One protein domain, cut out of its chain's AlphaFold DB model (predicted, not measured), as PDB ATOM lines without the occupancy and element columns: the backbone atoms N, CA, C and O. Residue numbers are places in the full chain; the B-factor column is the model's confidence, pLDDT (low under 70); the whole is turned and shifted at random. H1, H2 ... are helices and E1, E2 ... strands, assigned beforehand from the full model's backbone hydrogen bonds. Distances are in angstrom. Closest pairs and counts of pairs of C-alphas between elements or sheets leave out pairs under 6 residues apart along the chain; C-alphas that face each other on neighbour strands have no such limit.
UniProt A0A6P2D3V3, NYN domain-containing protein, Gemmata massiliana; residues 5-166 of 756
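AT A GLANCE: This is residues 5 to 166 of the 756 residues of the protein "NYN domain-containing protein" of Gemmata massiliana (UniProt A0A6P2D3V3). A twisted sheet of six parallel strands is the middle of three layers: H5 and H6 lie side by side over one face, and H2 runs slantwise over the other. H1 follows E1 directly and lies beside the strands, while short H4 covers edge strand E3. The 162 printed residues have six named helices and six named strands, in the order E1 H1 H2 E2 H3 H4 E3 H5 E4 H6 E5 E6; the sheet's order is E3 E2 E1 E4 E5 E6. The class is mixed, helices and strands, and the whole is compact, with a radius of gyration of the C-alphas of 15.3 A and spans of 47 by 40 by 32 A.

IN THESE COORDINATES: E1, residues 5 to 10, begins at C-alpha 5 (131.365, 159.263, 209.398). H1 is residues 11 to 24, 19.7 A long, and H2 residues 35 to 50, 22.7 A. E2, residues 54 to 61, spans 20.2 A. Next are H3, residues 63 to 66, H4, residues 70 to 74, and E3, residues 79 to 82. H5, residues 92 to 106, spans 21.4 A; E4 is residues 114 to 120. H6 is residues 124 to 135, E5 residues 139 to 144, and E6, residues 159 to 162, ends at C-alpha 162 (145.917, 147.085, 212.383).

HOW THE PARTS SIT: E1 and E2 are parallel at 8 degrees, with N 9 and O 58 2.8 A apart, within hydrogen-bond range; so are N 118 and O 6 of E4 and E1, at 2.8 A. E1, H1, H2, E2 form a strand-helix-strand unit, two parallel neighbour strands with helices between, as do E2, H3, H4, E3 and E4, H6, E5; E3, H5, E4 is a split one, with E2 and E1 between its strands. The four crossovers are right-handed. H2 is over E1 and E4, at a height over the sheet of 8.6 A. On the opposite face H5 touches H6, the same way at a shallow tilt of 10 degrees, closest at the C-alphas of Ala 101 and Val 129, 6.3 A. H2 and H4 only just touch, with 3 pairs of C-alphas within 8 A, the closest Ala 36 and Asp 72 at 5.6 A. In H1, H2 and H4 every O i to N i+4 pair is within hydrogen-bond range, against 9 of 11 in H5 and 6 of 8 in H6; H3 is too short for such a pair.

THE WHOLE: The C-alphas farthest apart, of Gly 26 and Gly 111, are 48.8 A apart. The printed part has no cut; the link from E5 to E6, 14 residues, is long. Mean pLDDT of the printed part is 84.7, with residues 86 to 93, 110 to 111, 147 to 151 and 166 under 70.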
ATOM      1  N   ALA A   5     130.169 159.845 209.988       95.38
ATOM      2  CA  ALA A   5     131.365 159.263 209.398       95.38
ATOM      3  C   ALA A   5     131.082 158.554 208.064       95.38
ATOM      4  O   ALA A   5     129.944 158.191 207.755       95.38
ATOM      5  N   VAL A   6     132.146 158.295 207.307       96.38
ATOM      6  CA  VAL A   6     132.155 157.460 206.098       96.38
ATOM      7  C   VAL A   6     133.069 156.259 206.334       96.38
ATOM      8  O   VAL A   6     134.154 156.423 206.886       96.38
ATOM      9  N   LEU A   7     132.658 155.066 205.905       97.38
ATOM     10  CA  LEU A   7     133.500 153.870 205.841       97.38
ATOM     11  C   LEU A   7     133.632 153.424 204.381       97.38
ATOM     12  O   LEU A   7     132.628 153.082 203.758       97.38
ATOM     13  N   LEU A   8     134.853 153.418 203.851       97.50
ATOM     14  CA  LEU A   8     135.174 152.922 202.513       97.50
ATOM     15  C   LEU A   8     136.133 151.739 202.649       97.50
ATOM     16  O   LEU A   8     137.200 151.870 203.246       97.50
ATOM     17  N   ILE A   9     135.736 150.583 202.125       96.12
ATOM     18  CA  ILE A   9     136.486 149.332 202.215       96.12
ATOM     19  C   ILE A   9     136.959 148.956 200.815       96.12
ATOM     20  O   ILE A   9     136.148 148.635 199.949       96.12
ATOM     21  N   ASP A  10     138.270 148.969 200.616       93.88
ATOM     22  CA  ASP A  10     138.924 148.266 199.519       93.88
ATOM     23  C   ASP A  10     138.919 146.782 199.901       93.88
ATOM     24  O   ASP A  10     139.669 146.301 200.760       93.88
ATOM     25  N   LEU A  11     137.926 146.075 199.363       91.56
ATOM     26  CA  LEU A  11     137.594 144.733 199.817       91.56
ATOM     27  C   LEU A  11     138.571 143.700 199.259       91.56
ATOM     28  O   LEU A  11     138.777 142.660 199.881       91.56
ATOM     29  N   GLU A  12     139.193 143.993 198.118       86.38
ATOM     30  CA  GLU A  12     140.175 143.125 197.478       86.38
ATOM     31  C   GLU A  12     141.502 143.148 198.236       86.38
ATOM     32  O   GLU A  12     142.009 142.083 198.598       86.38
ATOM     33  N   ASN A  13     142.027 144.336 198.562       87.56
ATOM     34  CA  ASN A  13     143.212 144.478 199.404       87.56
ATOM     35  C   ASN A  13     142.956 143.875 200.788       87.56
ATOM     36  O   ASN A  13     143.758 143.061 201.247       87.56
ATOM     37  N   PHE A  14     141.809 144.168 201.417       88.62
ATOM     38  CA  PHE A  14     141.448 143.564 202.702       88.62
ATOM     39  C   PHE A  14     141.395 142.027 202.631       88.62
ATOM     40  O   PHE A  14     141.973 141.356 203.486       88.62
ATOM     41  N   PHE A  15     140.747 141.449 201.612       86.19
ATOM     42  CA  PHE A  15     140.598 139.997 201.470       86.19
ATOM     43  C   PHE A  15     141.929 139.290 201.177       86.19
ATOM     44  O   PHE A  15     142.237 138.288 201.828       86.19
ATOM     45  N   LEU A  16     142.733 139.806 200.241       82.12
ATOM     46  CA  LEU A  16     144.034 139.228 199.885       82.12
ATOM     47  C   LEU A  16     145.002 139.292 201.073       82.12
ATOM     48  O   LEU A  16     145.521 138.263 201.507       82.12
ATOM     49  N   SER A  17     145.144 140.469 201.681       82.62
ATOM     50  CA  SER A  17     146.028 140.679 202.832       82.62
ATOM     51  C   SER A  17     145.640 139.808 204.028       82.62
ATOM     52  O   SER A  17     146.500 139.259 204.714       82.62
ATOM     53  N   ARG A  18     144.332 139.625 204.262       83.12
ATOM     54  CA  ARG A  18     143.788 138.710 205.275       83.12
ATOM     55  C   ARG A  18     144.186 137.259 205.005       83.12
ATOM     56  O   ARG A  18     144.564 136.546 205.936       83.12
ATOM     57  N   VAL A  19     144.090 136.799 203.756       80.62
ATOM     58  CA  VAL A  19     144.501 135.442 203.367       80.62
ATOM     59  C   VAL A  19     145.999 135.249 203.616       80.62
ATOM     60  O   VAL A  19     146.376 134.265 204.257       80.62
ATOM     61  N   ASP A  20     146.829 136.209 203.211       78.69
ATOM     62  CA  ASP A  20     148.281 136.139 203.392       78.69
ATOM     63  C   ASP A  20     148.710 136.241 204.859       78.69
ATOM     64  O   ASP A  20     149.602 135.505 205.277       78.69
ATOM     65  N   TYR A  21     148.035 137.042 205.687       80.06
ATOM     66  CA  TYR A  21     148.257 137.068 207.137       80.06
ATOM     67  C   TYR A  21     148.093 135.677 207.774       80.06
ATOM     68  O   TYR A  21     148.965 135.221 208.522       80.06
ATOM     69  N   PHE A  22     147.001 134.969 207.458       79.81
ATOM     70  CA  PHE A  22     146.774 133.622 207.990       79.81
ATOM     71  C   PHE A  22     147.759 132.596 207.413       79.81
ATOM     72  O   PHE A  22     148.236 131.734 208.154       79.81
ATOM     73  N   ASN A  23     148.106 132.704 206.125       76.06
ATOM     74  CA  ASN A  23     149.091 131.836 205.472       76.06
ATOM     75  C   ASN A  23     150.487 131.993 206.101       76.06
ATOM     76  O   ASN A  23     151.095 131.003 206.502       76.06
ATOM     77  N   ASN A  24     150.961 133.232 206.271       73.25
ATOM     78  CA  ASN A  24     152.272 133.560 206.844       73.25
ATOM     79  C   ASN A  24     152.410 133.165 208.325       73.25
ATOM     80  O   ASN A  24     153.525 133.022 208.825       73.25
ATOM     81  N   ARG A  25     151.290 132.961 209.032       71.94
ATOM     82  CA  ARG A  25     151.255 132.423 210.403       71.94
ATOM     83  C   ARG A  25     151.008 130.911 210.478       71.94
ATOM     84  O   ARG A  25     150.964 130.374 211.580       71.94
ATOM     85  N   GLY A  26     150.840 130.228 209.344       73.94
ATOM     86  CA  GLY A  26     150.553 128.791 209.289       73.94
ATOM     87  C   GLY A  26     149.175 128.391 209.832       73.94
ATOM     88  O   GLY A  26     148.963 127.218 210.127       73.94
ATOM     89  N   ILE A  27     148.245 129.343 209.978       70.56
ATOM     90  CA  ILE A  27     146.916 129.109 210.562       70.56
ATOM     91  C   ILE A  27     146.061 128.340 209.551       70.56
ATOM     92  O   ILE A  27     145.880 128.788 208.410       70.56
ATOM     93  N   ARG A  28     145.538 127.177 209.952       70.88
ATOM     94  CA  ARG A  28     144.775 126.284 209.065       70.88
ATOM     95  C   ARG A  28     143.441 126.899 208.656       70.88
ATOM     96  O   ARG A  28     142.950 127.802 209.322       70.88
ATOM     97  N   VAL A  29     142.854 126.454 207.545       70.75
ATOM     98  CA  VAL A  29     141.638 127.085 206.992       70.75
ATOM     99  C   VAL A  29     140.451 126.935 207.946       70.75
ATOM    100  O   VAL A  29     139.670 127.865 208.111       70.75
ATOM    101  N   GLU A  30     140.393 125.805 208.642       73.88
ATOM    102  CA  GLU A  30     139.389 125.419 209.635       73.88
ATOM    103  C   GLU A  30     139.520 126.206 210.954       73.88
ATOM    104  O   GLU A  30     138.588 126.250 211.751       73.88
ATOM    105  N   GLU A  31     140.681 126.830 211.183       72.50
ATOM    106  CA  GLU A  31     141.017 127.634 212.366       72.50
ATOM    107  C   GLU A  31     140.858 129.148 212.106       72.50
ATOM    108  O   GLU A  31     141.013 129.960 213.021       72.50
ATOM    109  N   ARG A  32     140.556 129.556 210.863       80.75
ATOM    110  CA  ARG A  32     140.343 130.964 210.489       80.75
ATOM    111  C   ARG A  32     138.924 131.408 210.874       80.75
ATOM    112  O   ARG A  32     137.976 130.651 210.659       80.75
ATOM    113  N   PRO A  33     138.730 132.651 211.356       79.56
ATOM    114  CA  PRO A  33     137.402 133.246 211.467       79.56
ATOM    115  C   PRO A  33     136.649 133.220 210.129       79.56
ATOM    116  O   PRO A  33     137.252 133.227 209.047       79.56
ATOM    117  N   SER A  34     135.318 133.248 210.185       84.38
ATOM    118  CA  SER A  34     134.510 133.444 208.975       84.38
ATOM    119  C   SER A  34     134.681 134.869 208.434       84.38
ATOM    120  O   SER A  34     134.870 135.816 209.200       84.38
ATOM    121  N   PHE A  35     134.580 135.052 207.114       84.50
ATOM    122  CA  PHE A  35     134.704 136.384 206.510       84.50
ATOM    123  C   PHE A  35     133.623 137.357 207.020       84.50
ATOM    124  O   PHE A  35     133.921 138.511 207.329       84.50
ATOM    125  N   ALA A  36     132.392 136.869 207.205       84.69
ATOM    126  CA  ALA A  36     131.301 137.629 207.811       84.69
ATOM    127  C   ALA A  36     131.609 138.076 209.256       84.69
ATOM    128  O   ALA A  36     131.205 139.167 209.662       84.69
ATOM    129  N   GLU A  37     132.338 137.273 210.039       86.50
ATOM    130  CA  GLU A  37     132.749 137.636 211.399       86.50
ATOM    131  C   GLU A  37     133.894 138.653 211.421       86.50
ATOM    132  O   GLU A  37     133.849 139.601 212.206       86.50
ATOM    133  N   ASP A  38     134.867 138.534 210.517       88.38
ATOM    134  CA  ASP A  38     135.906 139.553 210.365       88.38
ATOM    135  C   ASP A  38     135.318 140.893 209.904       88.38
ATOM    136  O   ASP A  38     135.623 141.929 210.493       88.38
ATOM    137  N   MET A  39     134.386 140.885 208.946       89.88
ATOM    138  CA  MET A  39     133.660 142.082 208.506       89.88
ATOM    139  C   MET A  39     132.835 142.714 209.642       89.88
ATOM    140  O   MET A  39     132.865 143.926 209.856       89.88
ATOM    141  N   LYS A  40     132.147 141.894 210.442       89.88
ATOM    142  CA  LYS A  40     131.417 142.318 211.651       89.88
ATOM    143  C   LYS A  40     132.342 142.960 212.691       89.88
ATOM    144  O   LYS A  40     131.969 143.950 213.325       89.88
ATOM    145  N   ASN A  41     133.549 142.421 212.868       90.44
ATOM    146  CA  ASN A  41     134.560 142.974 213.768       90.44
ATOM    147  C   ASN A  41     135.175 144.272 213.217       90.44
ATOM    148  O   ASN A  41     135.331 145.225 213.982       90.44
ATOM    149  N   LEU A  42     135.425 144.345 211.906       92.25
ATOM    150  CA  LEU A  42     135.908 145.526 211.186       92.25
ATOM    151  C   LEU A  42     134.935 146.704 211.325       92.25
ATOM    152  O   LEU A  42     135.315 147.755 211.837       92.25
ATOM    153  N   VAL A  43     133.659 146.519 210.961       92.69
ATOM    154  CA  VAL A  43     132.621 147.564 211.055       92.69
ATOM    155  C   VAL A  43     132.426 148.015 212.509       92.69
ATOM    156  O   VAL A  43     132.393 149.215 212.792       92.69
ATOM    157  N   ARG A  44     132.381 147.073 213.466       91.75
ATOM    158  CA  ARG A  44     132.309 147.385 214.907       91.75
ATOM    159  C   ARG A  44     133.549 148.132 215.406       91.75
ATOM    160  O   ARG A  44     133.443 148.926 216.340       91.75
ATOM    161  N   HIS A  45     134.733 147.871 214.857       91.00
ATOM    162  CA  HIS A  45     135.930 148.619 215.218       91.00
ATOM    163  C   HIS A  45     135.929 150.025 214.619       91.00
ATOM    164  O   HIS A  45     136.069 150.981 215.378       91.00
ATOM    165  N   ALA A  46     135.686 150.168 213.315       93.25
ATOM    166  CA  ALA A  46     135.595 151.468 212.655       93.25
ATOM    167  C   ALA A  46     134.592 152.390 213.382       93.25
ATOM    168  O   ALA A  46     134.879 153.558 213.634       93.25
ATOM    169  N   GLN A  47     133.468 151.833 213.852       92.75
ATOM    170  CA  GLN A  47     132.457 152.558 214.628       92.75
ATOM    171  C   GLN A  47     132.952 153.039 216.010       92.75
ATOM    172  O   GLN A  47     132.457 154.046 216.519       92.75
ATOM    173  N   ARG A  48     133.931 152.354 216.620       91.19
ATOM    174  CA  ARG A  48     134.624 152.798 217.849       91.19
ATOM    175  C   ARG A  48     135.728 153.816 217.556       91.19
ATOM    176  O   ARG A  48     135.918 154.727 218.353       91.19
ATOM    177  N   MET A  49     136.436 153.664 216.437       89.75
ATOM    178  CA  MET A  49     137.530 154.547 216.019       89.75
ATOM    179  C   MET A  49     137.039 155.975 215.723       89.75
ATOM    180  O   MET A  49     137.743 156.944 216.031       89.75
ATOM    181  N   THR A  50     135.835 156.116 215.155       92.50
ATOM    182  CA  THR A  50     135.200 157.421 214.898       92.50
ATOM    183  C   THR A  50     134.416 157.945 216.101       92.50
ATOM    184  O   THR A  50     134.472 159.132 216.399       92.50
ATOM    185  N   GLY A  51     133.654 157.080 216.784       91.31
ATOM    186  CA  GLY A  51     132.634 157.497 217.755       91.31
ATOM    187  C   GLY A  51     131.407 158.183 217.125       91.31
ATOM    188  O   GLY A  51     130.490 158.571 217.846       91.31
ATOM    189  N   LEU A  52     131.365 158.306 215.793       91.38
ATOM    190  CA  LEU A  52     130.323 158.989 215.021       91.38
ATOM    191  C   LEU A  52     129.516 157.984 214.189       91.38
ATOM    192  O   LEU A  52     130.110 157.065 213.619       91.38
ATOM    193  N   PRO A  53     128.186 158.141 214.058       92.19
ATOM    194  CA  PRO A  53     127.375 157.240 213.246       92.19
ATOM    195  C   PRO A  53     127.804 157.306 211.775       92.19
ATOM    196  O   PRO A  53     127.928 158.390 211.203       92.19
ATOM    197  N   PHE A  54     128.004 156.150 211.142       93.94
ATOM    198  CA  PHE A  54     128.295 156.102 209.710       93.94
ATOM    199  C   PHE A  54     127.063 156.460 208.870       93.94
ATOM    200  O   PHE A  54     126.059 155.745 208.932       93.94
ATOM    201  N   ALA A  55     127.178 157.512 208.057       92.62
ATOM    202  CA  ALA A  55     126.201 157.886 207.035       92.62
ATOM    203  C   ALA A  55     126.356 157.047 205.754       92.62
ATOM    204  O   ALA A  55     125.361 156.724 205.113       92.62
ATOM    205  N   VAL A  56     127.589 156.658 205.411       93.94
ATOM    206  CA  VAL A  56     127.917 155.816 204.247       93.94
ATOM    207  C   VAL A  56     128.860 154.696 204.679       93.94
ATOM    208  O   VAL A  56     129.790 154.931 205.454       93.94
ATOM    209  N   ARG A  57     128.620 153.476 204.185       96.69
ATOM    210  CA  ARG A  57     129.484 152.300 204.380       96.69
ATOM    211  C   ARG A  57     129.525 151.508 203.080       96.69
ATOM    212  O   ARG A  57     128.539 150.849 202.771       96.69
ATOM    213  N   ARG A  58     130.627 151.571 202.335       97.56
ATOM    214  CA  ARG A  58     130.779 150.930 201.017       97.56
ATOM    215  C   ARG A  58     131.953 149.968 200.996       97.56
ATOM    216  O   ARG A  58     132.988 150.261 201.590       97.56
ATOM    217  N   ALA A  59     131.795 148.857 200.286       96.62
ATOM    218  CA  ALA A  59     132.863 147.916 199.978       96.62
ATOM    219  C   ALA A  59     132.990 147.750 198.462       96.62
ATOM    220  O   ALA A  59     132.016 147.388 197.803       96.62
ATOM    221  N   TYR A  60     134.179 148.021 197.933       94.81
ATOM    222  CA  TYR A  60     134.475 148.036 196.502       94.81
ATOM    223  C   TYR A  60     135.263 146.779 196.130       94.81
ATOM    224  O   TYR A  60     136.290 146.493 196.747       94.81
ATOM    225  N   ALA A  61     134.763 146.035 195.146       91.75
ATOM    226  CA  ALA A  61     135.424 144.883 194.541       91.75
ATOM    227  C   ALA A  61     134.744 144.508 193.224       91.75
ATOM    228  O   ALA A  61     133.590 144.864 192.977       91.75
ATOM    229  N   ASP A  62     135.431 143.693 192.436       88.19
ATOM    230  CA  ASP A  62     134.769 142.791 191.505       88.19
ATOM    231  C   ASP A  62     134.335 141.507 192.245       88.19
ATOM    232  O   ASP A  62     135.125 140.575 192.436       88.19
ATOM    233  N   PHE A  63     133.079 141.464 192.704       84.69
ATOM    234  CA  PHE A  63     132.512 140.377 193.512       84.69
ATOM    235  C   PHE A  63     132.458 139.033 192.777       84.69
ATOM    236  O   PHE A  63     132.626 137.989 193.414       84.69
ATOM    237  N   GLU A  64     132.287 139.050 191.452       77.88
ATOM    238  CA  GLU A  64     132.328 137.851 190.612       77.88
ATOM    239  C   GLU A  64     133.728 137.213 190.643       77.88
ATOM    240  O   GLU A  64     133.870 135.998 190.821       77.88
ATOM    241  N   SER A  65     134.777 138.043 190.592       73.94
ATOM    242  CA  SER A  65     136.167 137.591 190.719       73.94
ATOM    243  C   SER A  65     136.525 137.131 192.143       73.94
ATOM    244  O   SER A  65     137.183 136.099 192.318       73.94
ATOM    245  N   LEU A  66     136.070 137.870 193.166       71.44
ATOM    246  CA  LEU A  66     136.497 137.695 194.560       71.44
ATOM    247  C   LEU A  66     135.812 136.506 195.256       71.44
ATOM    248  O   LEU A  66     136.327 135.999 196.252       71.44
ATOM    249  N   ARG A  67     134.665 136.045 194.729       73.31
ATOM    250  CA  ARG A  67     133.832 134.962 195.296       73.31
ATOM    251  C   ARG A  67     133.432 135.204 196.761       73.31
ATOM    252  O   ARG A  67     133.317 134.271 197.554       73.31
ATOM    253  N   VAL A  68     133.227 136.472 197.108       76.12
ATOM    254  CA  VAL A  68     132.681 136.920 198.392       76.12
ATOM    255  C   VAL A  68     131.210 137.246 198.180       76.12
ATOM    256  O   VAL A  68     130.890 138.131 197.392       76.12
ATOM    257  N   GLU A  69     130.322 136.560 198.896       80.44
ATOM    258  CA  GLU A  69     128.877 136.790 198.816       80.44
ATOM    259  C   GLU A  69     128.514 138.233 199.219       80.44
ATOM    260  O   GLU A  69     128.680 138.597 200.390       80.44
ATOM    261  N   PRO A  70     127.939 139.061 198.319       85.50
ATOM    262  CA  PRO A  70     127.525 140.428 198.657       85.50
ATOM    263  C   PRO A  70     126.496 140.476 199.798       85.50
ATOM    264  O   PRO A  70     126.377 141.477 200.508       85.50
ATOM    265  N   GLN A  71     125.775 139.371 200.026       85.19
ATOM    266  CA  GLN A  71     124.850 139.220 201.148       85.19
ATOM    267  C   GLN A  71     125.529 139.353 202.518       85.19
ATOM    268  O   GLN A  71     124.904 139.880 203.438       85.19
ATOM    269  N   ASP A  72     126.779 138.913 202.682       83.31
ATOM    270  CA  ASP A  72     127.471 138.980 203.976       83.31
ATOM    271  C   ASP A  72     127.855 140.417 204.353       83.31
ATOM    272  O   ASP A  72     127.798 140.781 205.531       83.31
ATOM    273  N   LEU A  73     128.145 141.262 203.357       90.00
ATOM    274  CA  LEU A  73     128.327 142.706 203.529       90.00
ATOM    275  C   LEU A  73     127.015 143.392 203.916       90.00
ATOM    276  O   LEU A  73     126.961 144.114 204.916       90.00
ATOM    277  N   MET A  74     125.935 143.104 203.182       90.75
ATOM    278  CA  MET A  74     124.611 143.667 203.465       90.75
ATOM    279  C   MET A  74     124.120 143.285 204.872       90.75
ATOM    280  O   MET A  74     123.551 144.122 205.571       90.75
ATOM    281  N   ARG A  75     124.437 142.074 205.355       89.00
ATOM    282  CA  ARG A  75     124.168 141.629 206.739       89.00
ATOM    283  C   ARG A  75     124.925 142.423 207.814       89.00
ATOM    284  O   ARG A  75     124.469 142.443 208.955       89.00
ATOM    285  N   GLN A  76     126.034 143.097 207.482       90.06
ATOM    286  CA  GLN A  76     126.717 144.053 208.377       90.06
ATOM    287  C   GLN A  76     126.300 145.518 208.129       90.06
ATOM    288  O   GLN A  76     126.828 146.437 208.762       90.06
ATOM    289  N   GLY A  77     125.355 145.762 207.214       91.56
ATOM    290  CA  GLY A  77     124.966 147.103 206.787       91.56
ATOM    291  C   GLY A  77     126.081 147.825 206.031       91.56
ATOM    292  O   GLY A  77     126.321 149.003 206.300       91.56
ATOM    293  N   VAL A  78     126.785 147.106 205.152       95.75
ATOM    294  CA  VAL A  78     127.755 147.635 204.185       95.75
ATOM    295  C   VAL A  78     127.188 147.440 202.777       95.75
ATOM    296  O   VAL A  78     126.739 146.349 202.433       95.75
ATOM    297  N   GLU A  79     127.201 148.501 201.978       96.25
ATOM    298  CA  GLU A  79     126.772 148.538 200.579       96.25
ATOM    299  C   GLU A  79     127.858 147.903 199.682       96.25
ATOM    300  O   GLU A  79     128.981 148.419 199.639       96.25
ATOM    301  N   PRO A  80     127.576 146.785 198.985       94.56
ATOM    302  CA  PRO A  80     128.494 146.221 198.003       94.56
ATOM    303  C   PRO A  80     128.465 147.055 196.715       94.56
ATOM    304  O   PRO A  80     127.431 147.167 196.059       94.56
ATOM    305  N   VAL A  81     129.607 147.624 196.332       95.38
ATOM    306  CA  VAL A  81     129.783 148.371 195.081       95.38
ATOM    307  C   VAL A  81     130.540 147.484 194.096       95.38
ATOM    308  O   VAL A  81     131.765 147.384 194.168       95.38
ATOM    309  N   GLN A  82     129.805 146.818 193.199       91.81
ATOM    310  CA  GLN A  82     130.399 146.023 192.121       91.81
ATOM    311  C   GLN A  82     131.192 146.930 191.179       91.81
ATOM    312  O   GLN A  82     130.660 147.910 190.649       91.81
ATOM    313  N   VAL A  83     132.451 146.574 190.940       88.50
ATOM    314  CA  VAL A  83     133.330 147.251 189.988       88.50
ATOM    315  C   VAL A  83     133.715 146.266 188.894       88.50
ATOM    316  O   VAL A  83     134.619 145.456 189.058       88.50
ATOM    317  N   PHE A  84     133.008 146.331 187.767       81.75
ATOM    318  CA  PHE A  84     133.266 145.458 186.626       81.75
ATOM    319  C   PHE A  84     134.634 145.747 185.999       81.75
ATOM    320  O   PHE A  84     134.912 146.871 185.573       81.75
ATOM    321  N   ARG A  85     135.465 144.711 185.880       71.31
ATOM    322  CA  ARG A  85     136.670 144.734 185.047       71.31
ATOM    323  C   ARG A  85     136.265 144.422 183.608       71.31
ATOM    324  O   ARG A  85     135.633 143.400 183.365       71.31
ATOM    325  N   LEU A  86     136.660 145.247 182.638       60.38
ATOM    326  CA  LEU A  86     136.546 144.844 181.234       60.38
ATOM    327  C   LEU A  86     137.727 143.925 180.898       60.38
ATOM    328  O   LEU A  86     138.864 144.389 180.768       60.38
ATOM    329  N   SER A  87     137.463 142.627 180.778       46.53
ATOM    330  CA  SER A  87     138.433 141.648 180.278       46.53
ATOM    331  C   SER A  87     138.837 141.995 178.841       46.53
ATOM    332  O   SER A  87     137.976 142.246 178.002       46.53
ATOM    333  N   GLY A  88     140.144 142.024 178.559       44.41
ATOM    334  CA  GLY A  88     140.671 142.223 177.202       44.41
ATOM    335  C   GLY A  88     141.912 143.114 177.079       44.41
ATOM    336  O   GLY A  88     142.574 143.057 176.048       44.41
ATOM    337  N   LYS A  89     142.258 143.928 178.093       38.69
ATOM    338  CA  LYS A  89     143.550 144.649 178.172       38.69
ATOM    339  C   LYS A  89     144.041 144.786 179.614       38.69
ATOM    340  O   LYS A  89     143.251 144.929 180.544       38.69
ATOM    341  N   SER A  90     145.360 144.859 179.780       42.62
ATOM    342  CA  SER A  90     146.097 144.963 181.054       42.62
ATOM    343  C   SER A  90     145.820 146.221 181.907       42.62
ATOM    344  O   SER A  90     146.394 146.364 182.986       42.62
ATOM    345  N   ALA A  91     144.939 147.121 181.458       45.16
ATOM    346  CA  ALA A  91     144.680 148.429 182.062       45.16
ATOM    347  C   ALA A  91     143.753 148.412 183.298       45.16
ATOM    348  O   ALA A  91     143.764 149.359 184.078       45.16
ATOM    349  N   ASN A  92     142.966 147.352 183.517       53.66
ATOM    350  CA  ASN A  92     141.909 147.322 184.548       53.66
ATOM    351  C   ASN A  92     142.367 146.834 185.940       53.66
ATOM    352  O   ASN A  92     141.558 146.338 186.729       53.66
ATOM    353  N   LYS A  93     143.660 146.959 186.267       62.56
ATOM    354  CA  LYS A  93     144.199 146.493 187.558       62.56
ATOM    355  C   LYS A  93     143.774 147.354 188.756       62.56
ATOM    356  O   LYS A  93     143.590 146.775 189.821       62.56
ATOM    357  N   ASN A  94     143.523 148.654 188.557       75.06
ATOM    358  CA  ASN A  94     143.232 149.627 189.625       75.06
ATOM    359  C   ASN A  94     141.767 150.137 189.618       75.06
ATOM    360  O   ASN A  94     141.460 151.221 190.119       75.06
ATOM    361  N   ALA A  95     140.842 149.407 188.979       82.75
ATOM    362  CA  ALA A  95     139.473 149.886 188.756       82.75
ATOM    363  C   ALA A  95     138.696 150.123 190.068       82.75
ATOM    364  O   ALA A  95     137.966 151.112 190.187       82.75
ATOM    365  N   ALA A  96     138.872 149.242 191.062       87.69
ATOM    366  CA  ALA A  96     138.249 149.377 192.378       87.69
ATOM    367  C   ALA A  96     138.784 150.602 193.134       87.69
ATOM    368  O   ALA A  96     137.999 151.371 193.688       87.69
ATOM    369  N   ASP A  97     140.096 150.838 193.072       89.50
ATOM    370  CA  ASP A  97     140.783 151.940 193.752       89.50
ATOM    371  C   ASP A  97     140.374 153.291 193.168       89.50
ATOM    372  O   ASP A  97     140.028 154.218 193.902       89.50
ATOM    373  N   MET A  98     140.315 153.378 191.834       90.12
ATOM    374  CA  MET A  98     139.797 154.546 191.123       90.12
ATOM    375  C   MET A  98     138.343 154.836 191.509       90.12
ATOM    376  O   MET A  98     138.005 155.986 191.791       90.12
ATOM    377  N   LYS A  99     137.478 153.813 191.569       93.25
ATOM    378  CA  LYS A  99     136.070 153.987 191.953       93.25
ATOM    379  C   LYS A  99     135.920 154.411 193.420       93.25
ATOM    380  O   LYS A  99     135.140 155.320 193.701       93.25
ATOM    381  N   LEU A 100     136.692 153.821 194.335       94.88
ATOM    382  CA  LEU A 100     136.730 154.202 195.749       94.88
ATOM    383  C   LEU A 100     137.199 155.654 195.908       94.88
ATOM    384  O   LEU A 100     136.547 156.432 196.601       94.88
ATOM    385  N   ALA A 101     138.282 156.045 195.228       94.19
ATOM    386  CA  ALA A 101     138.817 157.405 195.251       94.19
ATOM    387  C   ALA A 101     137.830 158.443 194.686       94.19
ATOM    388  O   ALA A 101     137.646 159.506 195.283       94.19
ATOM    389  N   MET A 102     137.151 158.130 193.575       93.19
ATOM    390  CA  MET A 102     136.112 158.992 192.999       93.19
ATOM    391  C   MET A 102     134.931 159.175 193.957       93.19
ATOM    392  O   MET A 102     134.523 160.312 194.198       93.19
ATOM    393  N   ASP A 103     134.417 158.098 194.558       93.50
ATOM    394  CA  ASP A 103     133.319 158.181 195.527       93.50
ATOM    395  C   ASP A 103     133.741 158.921 196.808       93.50
ATOM    396  O   ASP A 103     132.979 159.741 197.322       93.50
ATOM    397  N   ALA A 104     134.971 158.709 197.292       93.56
ATOM    398  CA  ALA A 104     135.527 159.433 198.436       93.56
ATOM    399  C   ALA A 104     135.526 160.953 198.214       93.56
ATOM    400  O   ALA A 104     135.171 161.702 199.123       93.56
ATOM    401  N   VAL A 105     135.883 161.404 197.006       89.12
ATOM    402  CA  VAL A 105     135.894 162.827 196.636       89.12
ATOM    403  C   VAL A 105     134.486 163.356 196.332       89.12
ATOM    404  O   VAL A 105     134.180 164.490 196.697       89.12
ATOM    405  N   ALA A 106     133.598 162.558 195.733       89.38
ATOM    406  CA  ALA A 106     132.209 162.950 195.463       89.38
ATOM    407  C   ALA A 106     131.396 163.187 196.754       89.38
ATOM    408  O   ALA A 106     130.563 164.097 196.821       89.38
ATOM    409  N   LEU A 107     131.686 162.425 197.814       89.25
ATOM    410  CA  LEU A 107     131.091 162.612 199.141       89.25
ATOM    411  C   LEU A 107     131.464 163.956 199.797       89.25
ATOM    412  O   LEU A 107     130.759 164.400 200.699       89.25
ATOM    413  N   LEU A 108     132.493 164.662 199.309       84.06
ATOM    414  CA  LEU A 108     132.914 165.996 199.776       84.06
ATOM    415  C   LEU A 108     132.021 167.136 199.250       84.06
ATOM    416  O   LEU A 108     132.501 168.238 198.957       84.06
ATOM    417  N   SER A 109     130.728 166.858 199.094       73.50
ATOM    418  CA  SER A 109     129.719 167.793 198.599       73.50
ATOM    419  C   SER A 109     129.400 168.874 199.652       73.50
ATOM    420  O   SER A 109     129.226 168.542 200.830       73.50
ATOM    421  N   PRO A 110     129.301 170.167 199.274       65.12
ATOM    422  CA  PRO A 110     129.059 171.253 200.224       65.12
ATOM    423  C   PRO A 110     127.804 171.042 201.084       65.12
ATOM    424  O   PRO A 110     126.721 170.773 200.573       65.12
ATOM    425  N   GLY A 111     127.948 171.197 202.404       66.19
ATOM    426  CA  GLY A 111     126.850 171.057 203.370       66.19
ATOM    427  C   GLY A 111     126.638 169.646 203.937       66.19
ATOM    428  O   GLY A 111     125.854 169.496 204.877       66.19
ATOM    429  N   ALA A 112     127.345 168.624 203.443       73.88
ATOM    430  CA  ALA A 112     127.308 167.286 204.032       73.88
ATOM    431  C   ALA A 112     127.974 167.271 205.433       73.88
ATOM    432  O   ALA A 112     129.098 167.754 205.580       73.88
ATOM    433  N   PRO A 113     127.336 166.706 206.482       82.88
ATOM    434  CA  PRO A 113     127.840 166.710 207.862       82.88
ATOM    435  C   PRO A 113     128.839 165.564 208.117       82.88
ATOM    436  O   PRO A 113     128.698 164.789 209.071       82.88
ATOM    437  N   LEU A 114     129.806 165.405 207.216       89.81
ATOM    438  CA  LEU A 114     130.841 164.378 207.290       89.81
ATOM    439  C   LEU A 114     132.048 164.951 208.036       89.81
ATOM    440  O   LEU A 114     132.639 165.929 207.590       89.81
ATOM    441  N   GLU A 115     132.435 164.352 209.157       91.75
ATOM    442  CA  GLU A 115     133.604 164.801 209.938       91.75
ATOM    443  C   GLU A 115     134.788 163.835 209.831       91.75
ATOM    444  O   GLU A 115     135.941 164.252 209.945       91.75
ATOM    445  N   HIS A 116     134.519 162.544 209.597       95.31
ATOM    446  CA  HIS A 116     135.521 161.483 209.714       95.31
ATOM    447  C   HIS A 116     135.373 160.426 208.612       95.31
ATOM    448  O   HIS A 116     134.347 159.753 208.521       95.31
ATOM    449  N   PHE A 117     136.411 160.243 207.798       96.88
ATOM    450  CA  PHE A 117     136.518 159.156 206.823       96.88
ATOM    451  C   PHE A 117     137.385 158.020 207.382       96.88
ATOM    452  O   PHE A 117     138.493 158.255 207.867       96.88
ATOM    453  N   VAL A 118     136.895 156.785 207.287       97.06
ATOM    454  CA  VAL A 118     137.652 155.562 207.566       97.06
ATOM    455  C   VAL A 118     137.886 154.831 206.251       97.06
ATOM    456  O   VAL A 118     136.927 154.427 205.591       97.06
ATOM    457  N   LEU A 119     139.153 154.661 205.883       96.62
ATOM    458  CA  LEU A 119     139.582 153.859 204.741       96.62
ATOM    459  C   LEU A 119     140.086 152.505 205.249       96.62
ATOM    460  O   LEU A 119     140.851 152.453 206.212       96.62
ATOM    461  N   VAL A 120     139.677 151.412 204.610       94.94
ATOM    462  CA  VAL A 120     140.206 150.072 204.894       94.94
ATOM    463  C   VAL A 120     140.992 149.592 203.681       94.94
ATOM    464  O   VAL A 120     140.404 149.025 202.768       94.94
ATOM    465  N   SER A 121     142.296 149.877 203.673       91.94
ATOM    466  CA  SER A 121     143.293 149.410 202.698       91.94
ATOM    467  C   SER A 121     144.698 149.560 203.295       91.94
ATOM    468  O   SER A 121     144.928 150.436 204.134       91.94
ATOM    469  N   GLY A 122     145.647 148.726 202.863       84.88
ATOM    470  CA  GLY A 122     147.078 148.913 203.133       84.88
ATOM    471  C   GLY A 122     147.815 149.788 202.109       84.88
ATOM    472  O   GLY A 122     148.978 150.129 202.348       84.88
ATOM    473  N   ASP A 123     147.171 150.133 200.986       87.38
ATOM    474  CA  ASP A 123     147.857 150.655 199.799       87.38
ATOM    475  C   ASP A 123     148.259 152.139 199.895       87.38
ATOM    476  O   ASP A 123     147.516 152.991 200.382       87.38
ATOM    477  N   ALA A 124     149.452 152.462 199.393       86.38
ATOM    478  CA  ALA A 124     149.974 153.821 199.339       86.38
ATOM    479  C   ALA A 124     149.307 154.687 198.256       86.38
ATOM    480  O   ALA A 124     149.322 155.914 198.391       86.38
ATOM    481  N   ASP A 125     148.678 154.093 197.240       88.56
ATOM    482  CA  ASP A 125     148.003 154.836 196.166       88.56
ATOM    483  C   ASP A 125     146.793 155.657 196.668       88.56
ATOM    484  O   ASP A 125     146.374 156.616 196.017       88.56
ATOM    485  N   PHE A 126     146.291 155.393 197.883       92.50
ATOM    486  CA  PHE A 126     145.274 156.224 198.545       92.50
ATOM    487  C   PHE A 126     145.825 157.481 199.250       92.50
ATOM    488  O   PHE A 126     145.038 158.312 199.710       92.50
ATOM    489  N   ILE A 127     147.146 157.691 199.330       94.31
ATOM    490  CA  ILE A 127     147.738 158.879 199.983       94.31
ATOM    491  C   ILE A 127     147.230 160.217 199.398       94.31
ATOM    492  O   ILE A 127     146.897 161.100 200.194       94.31
ATOM    493  N   PRO A 128     147.091 160.407 198.067       94.69
ATOM    494  CA  PRO A 128     146.490 161.618 197.503       94.69
ATOM    495  C   PRO A 128     145.044 161.849 197.967       94.69
ATOM    496  O   PRO A 128     144.662 162.988 198.234       94.69
ATOM    497  N   VAL A 129     144.258 160.777 198.139       94.88
ATOM    498  CA  VAL A 129     142.884 160.849 198.663       94.88
ATOM    499  C   VAL A 129     142.905 161.284 200.130       94.88
ATOM    500  O   VAL A 129     142.208 162.225 200.495       94.88
ATOM    501  N   ILE A 130     143.758 160.674 200.961       95.56
ATOM    502  CA  ILE A 130     143.944 161.055 202.374       95.56
ATOM    503  C   ILE A 130     144.314 162.541 202.497       95.56
ATOM    504  O   ILE A 130     143.763 163.248 203.342       95.56
ATOM    505  N   LEU A 131     145.214 163.031 201.641       95.12
ATOM    506  CA  LEU A 131     145.627 164.434 201.615       95.12
ATOM    507  C   LEU A 131     144.486 165.376 201.203       95.12
ATOM    508  O   LEU A 131     144.303 166.401 201.857       95.12
ATOM    509  N   GLU A 132     143.693 165.043 200.181       94.25
ATOM    510  CA  GLU A 132     142.552 165.863 199.741       94.25
ATOM    511  C   GLU A 132     141.422 165.905 200.785       94.25
ATOM    512  O   GLU A 132     140.907 166.982 201.093       94.25
ATOM    513  N   LEU A 133     141.084 164.761 201.391       94.25
ATOM    514  CA  LEU A 133     140.117 164.667 202.492       94.25
ATOM    515  C   LEU A 133     140.533 165.570 203.670       94.25
ATOM    516  O   LEU A 133     139.735 166.374 204.158       94.25
ATOM    517  N   LYS A 134     141.809 165.505 204.077       93.44
ATOM    518  CA  LYS A 134     142.368 166.346 205.150       93.44
ATOM    519  C   LYS A 134     142.453 167.821 204.760       93.44
ATOM    520  O   LYS A 134     142.184 168.683 205.594       93.44
ATOM    521  N   ARG A 135     142.747 168.141 203.494       92.19
ATOM    522  CA  ARG A 135     142.762 169.520 202.969       92.19
ATOM    523  C   ARG A 135     141.382 170.186 203.036       92.19
ATOM    524  O   ARG A 135     141.316 171.404 203.184       92.19
ATOM    525  N   ARG A 136     140.291 169.412 202.970       90.06
ATOM    526  CA  ARG A 136     138.916 169.903 203.192       90.06
ATOM    527  C   ARG A 136     138.470 169.907 204.663       90.06
ATOM    528  O   ARG A 136     137.353 170.321 204.949       90.06
ATOM    529  N   GLY A 137     139.346 169.523 205.594       90.69
ATOM    530  CA  GLY A 137     139.108 169.608 207.040       90.69
ATOM    531  C   GLY A 137     138.494 168.361 207.680       90.69
ATOM    532  O   GLY A 137     138.116 168.416 208.849       90.69
ATOM    533  N   HIS A 138     138.401 167.239 206.960       93.94
ATOM    534  CA  HIS A 138     137.918 165.978 207.526       93.94
ATOM    535  C   HIS A 138     139.053 165.211 208.215       93.94
ATOM    536  O   HIS A 138     140.177 165.168 207.718       93.94
ATOM    537  N   THR A 139     138.747 164.551 209.334       95.25
ATOM    538  CA  THR A 139     139.668 163.583 209.950       95.25
ATOM    539  C   THR A 139     139.710 162.323 209.090       95.25
ATOM    540  O   THR A 139     138.660 161.820 208.686       95.25
ATOM    541  N   VAL A 140     140.897 161.773 208.837       96.75
ATOM    542  CA  VAL A 140     141.051 160.524 208.082       96.75
ATOM    543  C   VAL A 140     141.721 159.466 208.937       96.75
ATOM    544  O   VAL A 140     142.724 159.709 209.608       96.75
ATOM    545  N   SER A 141     141.183 158.254 208.926       95.62
ATOM    546  CA  SER A 141     141.802 157.122 209.607       95.62
ATOM    547  C   SER A 141     141.841 155.886 208.731       95.62
ATOM    548  O   SER A 141     140.967 155.681 207.893       95.62
ATOM    549  N   VAL A 142     142.884 155.085 208.915       95.00
ATOM    550  CA  VAL A 142     143.183 153.921 208.081       95.00
ATOM    551  C   VAL A 142     143.175 152.661 208.939       95.00
ATOM    552  O   VAL A 142     143.754 152.640 210.028       95.00
ATOM    553  N   ILE A 143     142.528 151.612 208.434       93.25
ATOM    554  CA  ILE A 143     142.623 150.251 208.964       93.25
ATOM    555  C   ILE A 143     143.306 149.391 207.902       93.25
ATOM    556  O   ILE A 143     142.821 149.307 206.777       93.25
ATOM    557  N   ALA A 144     144.409 148.740 208.256       90.44
ATOM    558  CA  ALA A 144     145.153 147.861 207.351       90.44
ATOM    559  C   ALA A 144     145.389 146.480 207.980       90.44
ATOM    560  O   ALA A 144     145.134 146.272 209.166       90.44
ATOM    561  N   VAL A 145     145.882 145.534 207.182       85.31
ATOM    562  CA  VAL A 145     146.215 144.168 207.613       85.31
ATOM    563  C   VAL A 145     147.741 144.008 207.635       85.31
ATOM    564  O   VAL A 145     148.455 144.501 206.759       85.31
ATOM    565  N   THR A 146     148.258 143.340 208.662       71.88
ATOM    566  CA  THR A 146     149.686 143.209 208.960       71.88
ATOM    567  C   THR A 146     150.428 142.480 207.840       71.88
ATOM    568  O   THR A 146     150.210 141.295 207.596       71.88
ATOM    569  N   GLY A 147     151.374 143.180 207.208       60.75
ATOM    570  CA  GLY A 147     152.199 142.662 206.109       60.75
ATOM    571  C   GLY A 147     151.815 143.196 204.727       60.75
ATOM    572  O   GLY A 147     152.633 143.101 203.817       60.75
ATOM    573  N   ALA A 148     150.639 143.815 204.586       55.72
ATOM    574  CA  ALA A 148     150.222 144.522 203.370       55.72
ATOM    575  C   ALA A 148     150.344 146.054 203.474       55.72
ATOM    576  O   ALA A 148     150.138 146.768 202.497       55.72
ATOM    577  N   THR A 149     150.680 146.577 204.654       55.50
ATOM    578  CA  THR A 149     150.893 148.009 204.872       55.50
ATOM    579  C   THR A 149     152.205 148.491 204.257       55.50
ATOM    580  O   THR A 149     153.270 147.951 204.551       55.50
ATOM    581  N   ASN A 150     152.157 149.597 203.517       60.97
ATOM    582  CA  ASN A 150     153.340 150.413 203.256       60.97
ATOM    583  C   ASN A 150     153.568 151.400 204.423       60.97
ATOM    584  O   ASN A 150     152.676 152.188 204.731       60.97
ATOM    585  N   ASP A 151     154.764 151.436 205.031       68.38
ATOM    586  CA  ASP A 151     155.169 152.397 206.090       68.38
ATOM    587  C   ASP A 151     154.858 153.875 205.766       68.38
ATOM    588  O   ASP A 151     154.871 154.741 206.648       68.38
ATOM    589  N   LEU A 152     154.641 154.188 204.488       80.38
ATOM    590  CA  LEU A 152     154.292 155.508 203.995       80.38
ATOM    591  C   LEU A 152     152.851 155.931 204.351       80.38
ATOM    592  O   LEU A 152     152.682 157.051 204.831       80.38
ATOM    593  N   ILE A 153     151.823 155.077 204.183       84.06
ATOM    594  CA  ILE A 153     150.412 155.491 204.383       84.06
ATOM    595  C   ILE A 153     150.123 155.867 205.843       84.06
ATOM    596  O   ILE A 153     149.438 156.858 206.116       84.06
ATOM    597  N   GLN A 154     150.737 155.147 206.788       87.12
ATOM    598  CA  GLN A 154     150.621 155.402 208.227       87.12
ATOM    599  C   GLN A 154     151.033 156.835 208.618       87.12
ATOM    600  O   GLN A 154     150.538 157.361 209.610       87.12
ATOM    601  N   ARG A 155     151.914 157.486 207.843       88.31
ATOM    602  CA  ARG A 155     152.406 158.848 208.121       88.31
ATOM    603  C   ARG A 155     151.436 159.951 207.694       88.31
ATOM    604  O   ARG A 155     151.607 161.090 208.122       88.31
ATOM    605  N   PHE A 156     150.457 159.637 206.843       91.38
ATOM    606  CA  PHE A 156     149.516 160.613 206.287       91.38
ATOM    607  C   PHE A 156     148.130 160.566 206.942       91.38
ATOM    608  O   PHE A 156     147.461 161.600 206.997       91.38
ATOM    609  N   ALA A 157     147.708 159.418 207.477       92.31
ATOM    610  CA  ALA A 157     146.467 159.286 208.244       92.31
ATOM    611  C   ALA A 157     146.549 159.975 209.625       92.31
ATOM    612  O   ALA A 157     147.623 160.094 210.204       92.31
ATOM    613  N   ASP A 158     145.411 160.412 210.179       93.88
ATOM    614  CA  ASP A 158     145.329 160.994 211.535       93.88
ATOM    615  C   ASP A 158     145.230 159.926 212.634       93.88
ATOM    616  O   ASP A 158     145.625 160.154 213.778       93.88
ATOM    617  N   LYS A 159     144.716 158.741 212.283       92.75
ATOM    618  CA  LYS A 159     144.811 157.512 213.083       92.75
ATOM    619  C   LYS A 159     145.088 156.335 212.154       92.75
ATOM    620  O   LYS A 159     144.575 156.295 211.035       92.75
ATOM    621  N   PHE A 160     145.851 155.366 212.634       92.06
ATOM    622  CA  PHE A 160     146.149 154.130 211.921       92.06
ATOM    623  C   PHE A 160     146.092 152.963 212.909       92.06
ATOM    624  O   PHE A 160     146.780 153.005 213.930       92.06
ATOM    625  N   GLU A 161     145.296 151.936 212.614       90.38
ATOM    626  CA  GLU A 161     145.183 150.719 213.431       90.38
ATOM    627  C   GLU A 161     145.257 149.459 212.548       90.38
ATOM    628  O   GLU A 161     144.840 149.466 211.389       90.38
ATOM    629  N   LEU A 162     145.807 148.367 213.087       88.81
ATOM    630  CA  LEU A 162     145.917 147.085 212.383       88.81
ATOM    631  C   LEU A 162     144.709 146.207 212.712       88.81
ATOM    632  O   LEU A 162     144.350 146.057 213.881       88.81
ATOM    633  N   PHE A 163     144.093 145.593 211.702       86.38
ATOM    634  CA  PHE A 163     142.896 144.765 211.864       86.38
ATOM    635  C   PHE A 163     143.069 143.667 212.928       86.38
ATOM    636  O   PHE A 163     142.162 143.386 213.712       86.38
ATOM    637  N   GLU A 164     144.254 143.075 213.024       78.88
ATOM    638  CA  GLU A 164     144.505 141.909 213.871       78.88
ATOM    639  C   GLU A 164     144.848 142.277 215.319       78.88
ATOM    640  O   GLU A 164     144.848 141.400 216.179       78.88
ATOM    641  N   SER A 165     145.048 143.567 215.633       71.56
ATOM    642  CA  SER A 165     145.053 144.043 217.026       71.56
ATOM    643  C   SER A 165     143.643 144.150 217.629       71.56
ATOM    644  O   SER A 165     143.485 144.583 218.769       71.56
ATOM    645  N   LEU A 166     142.611 143.795 216.853       60.81
ATOM    646  CA  LEU A 166     141.201 144.076 217.138       60.81
ATOM    647  C   LEU A 166     140.319 142.817 217.122       60.81
ATOM    648  O   LEU A 166     139.189 142.860 217.618       60.81
TER     649      LEU A 166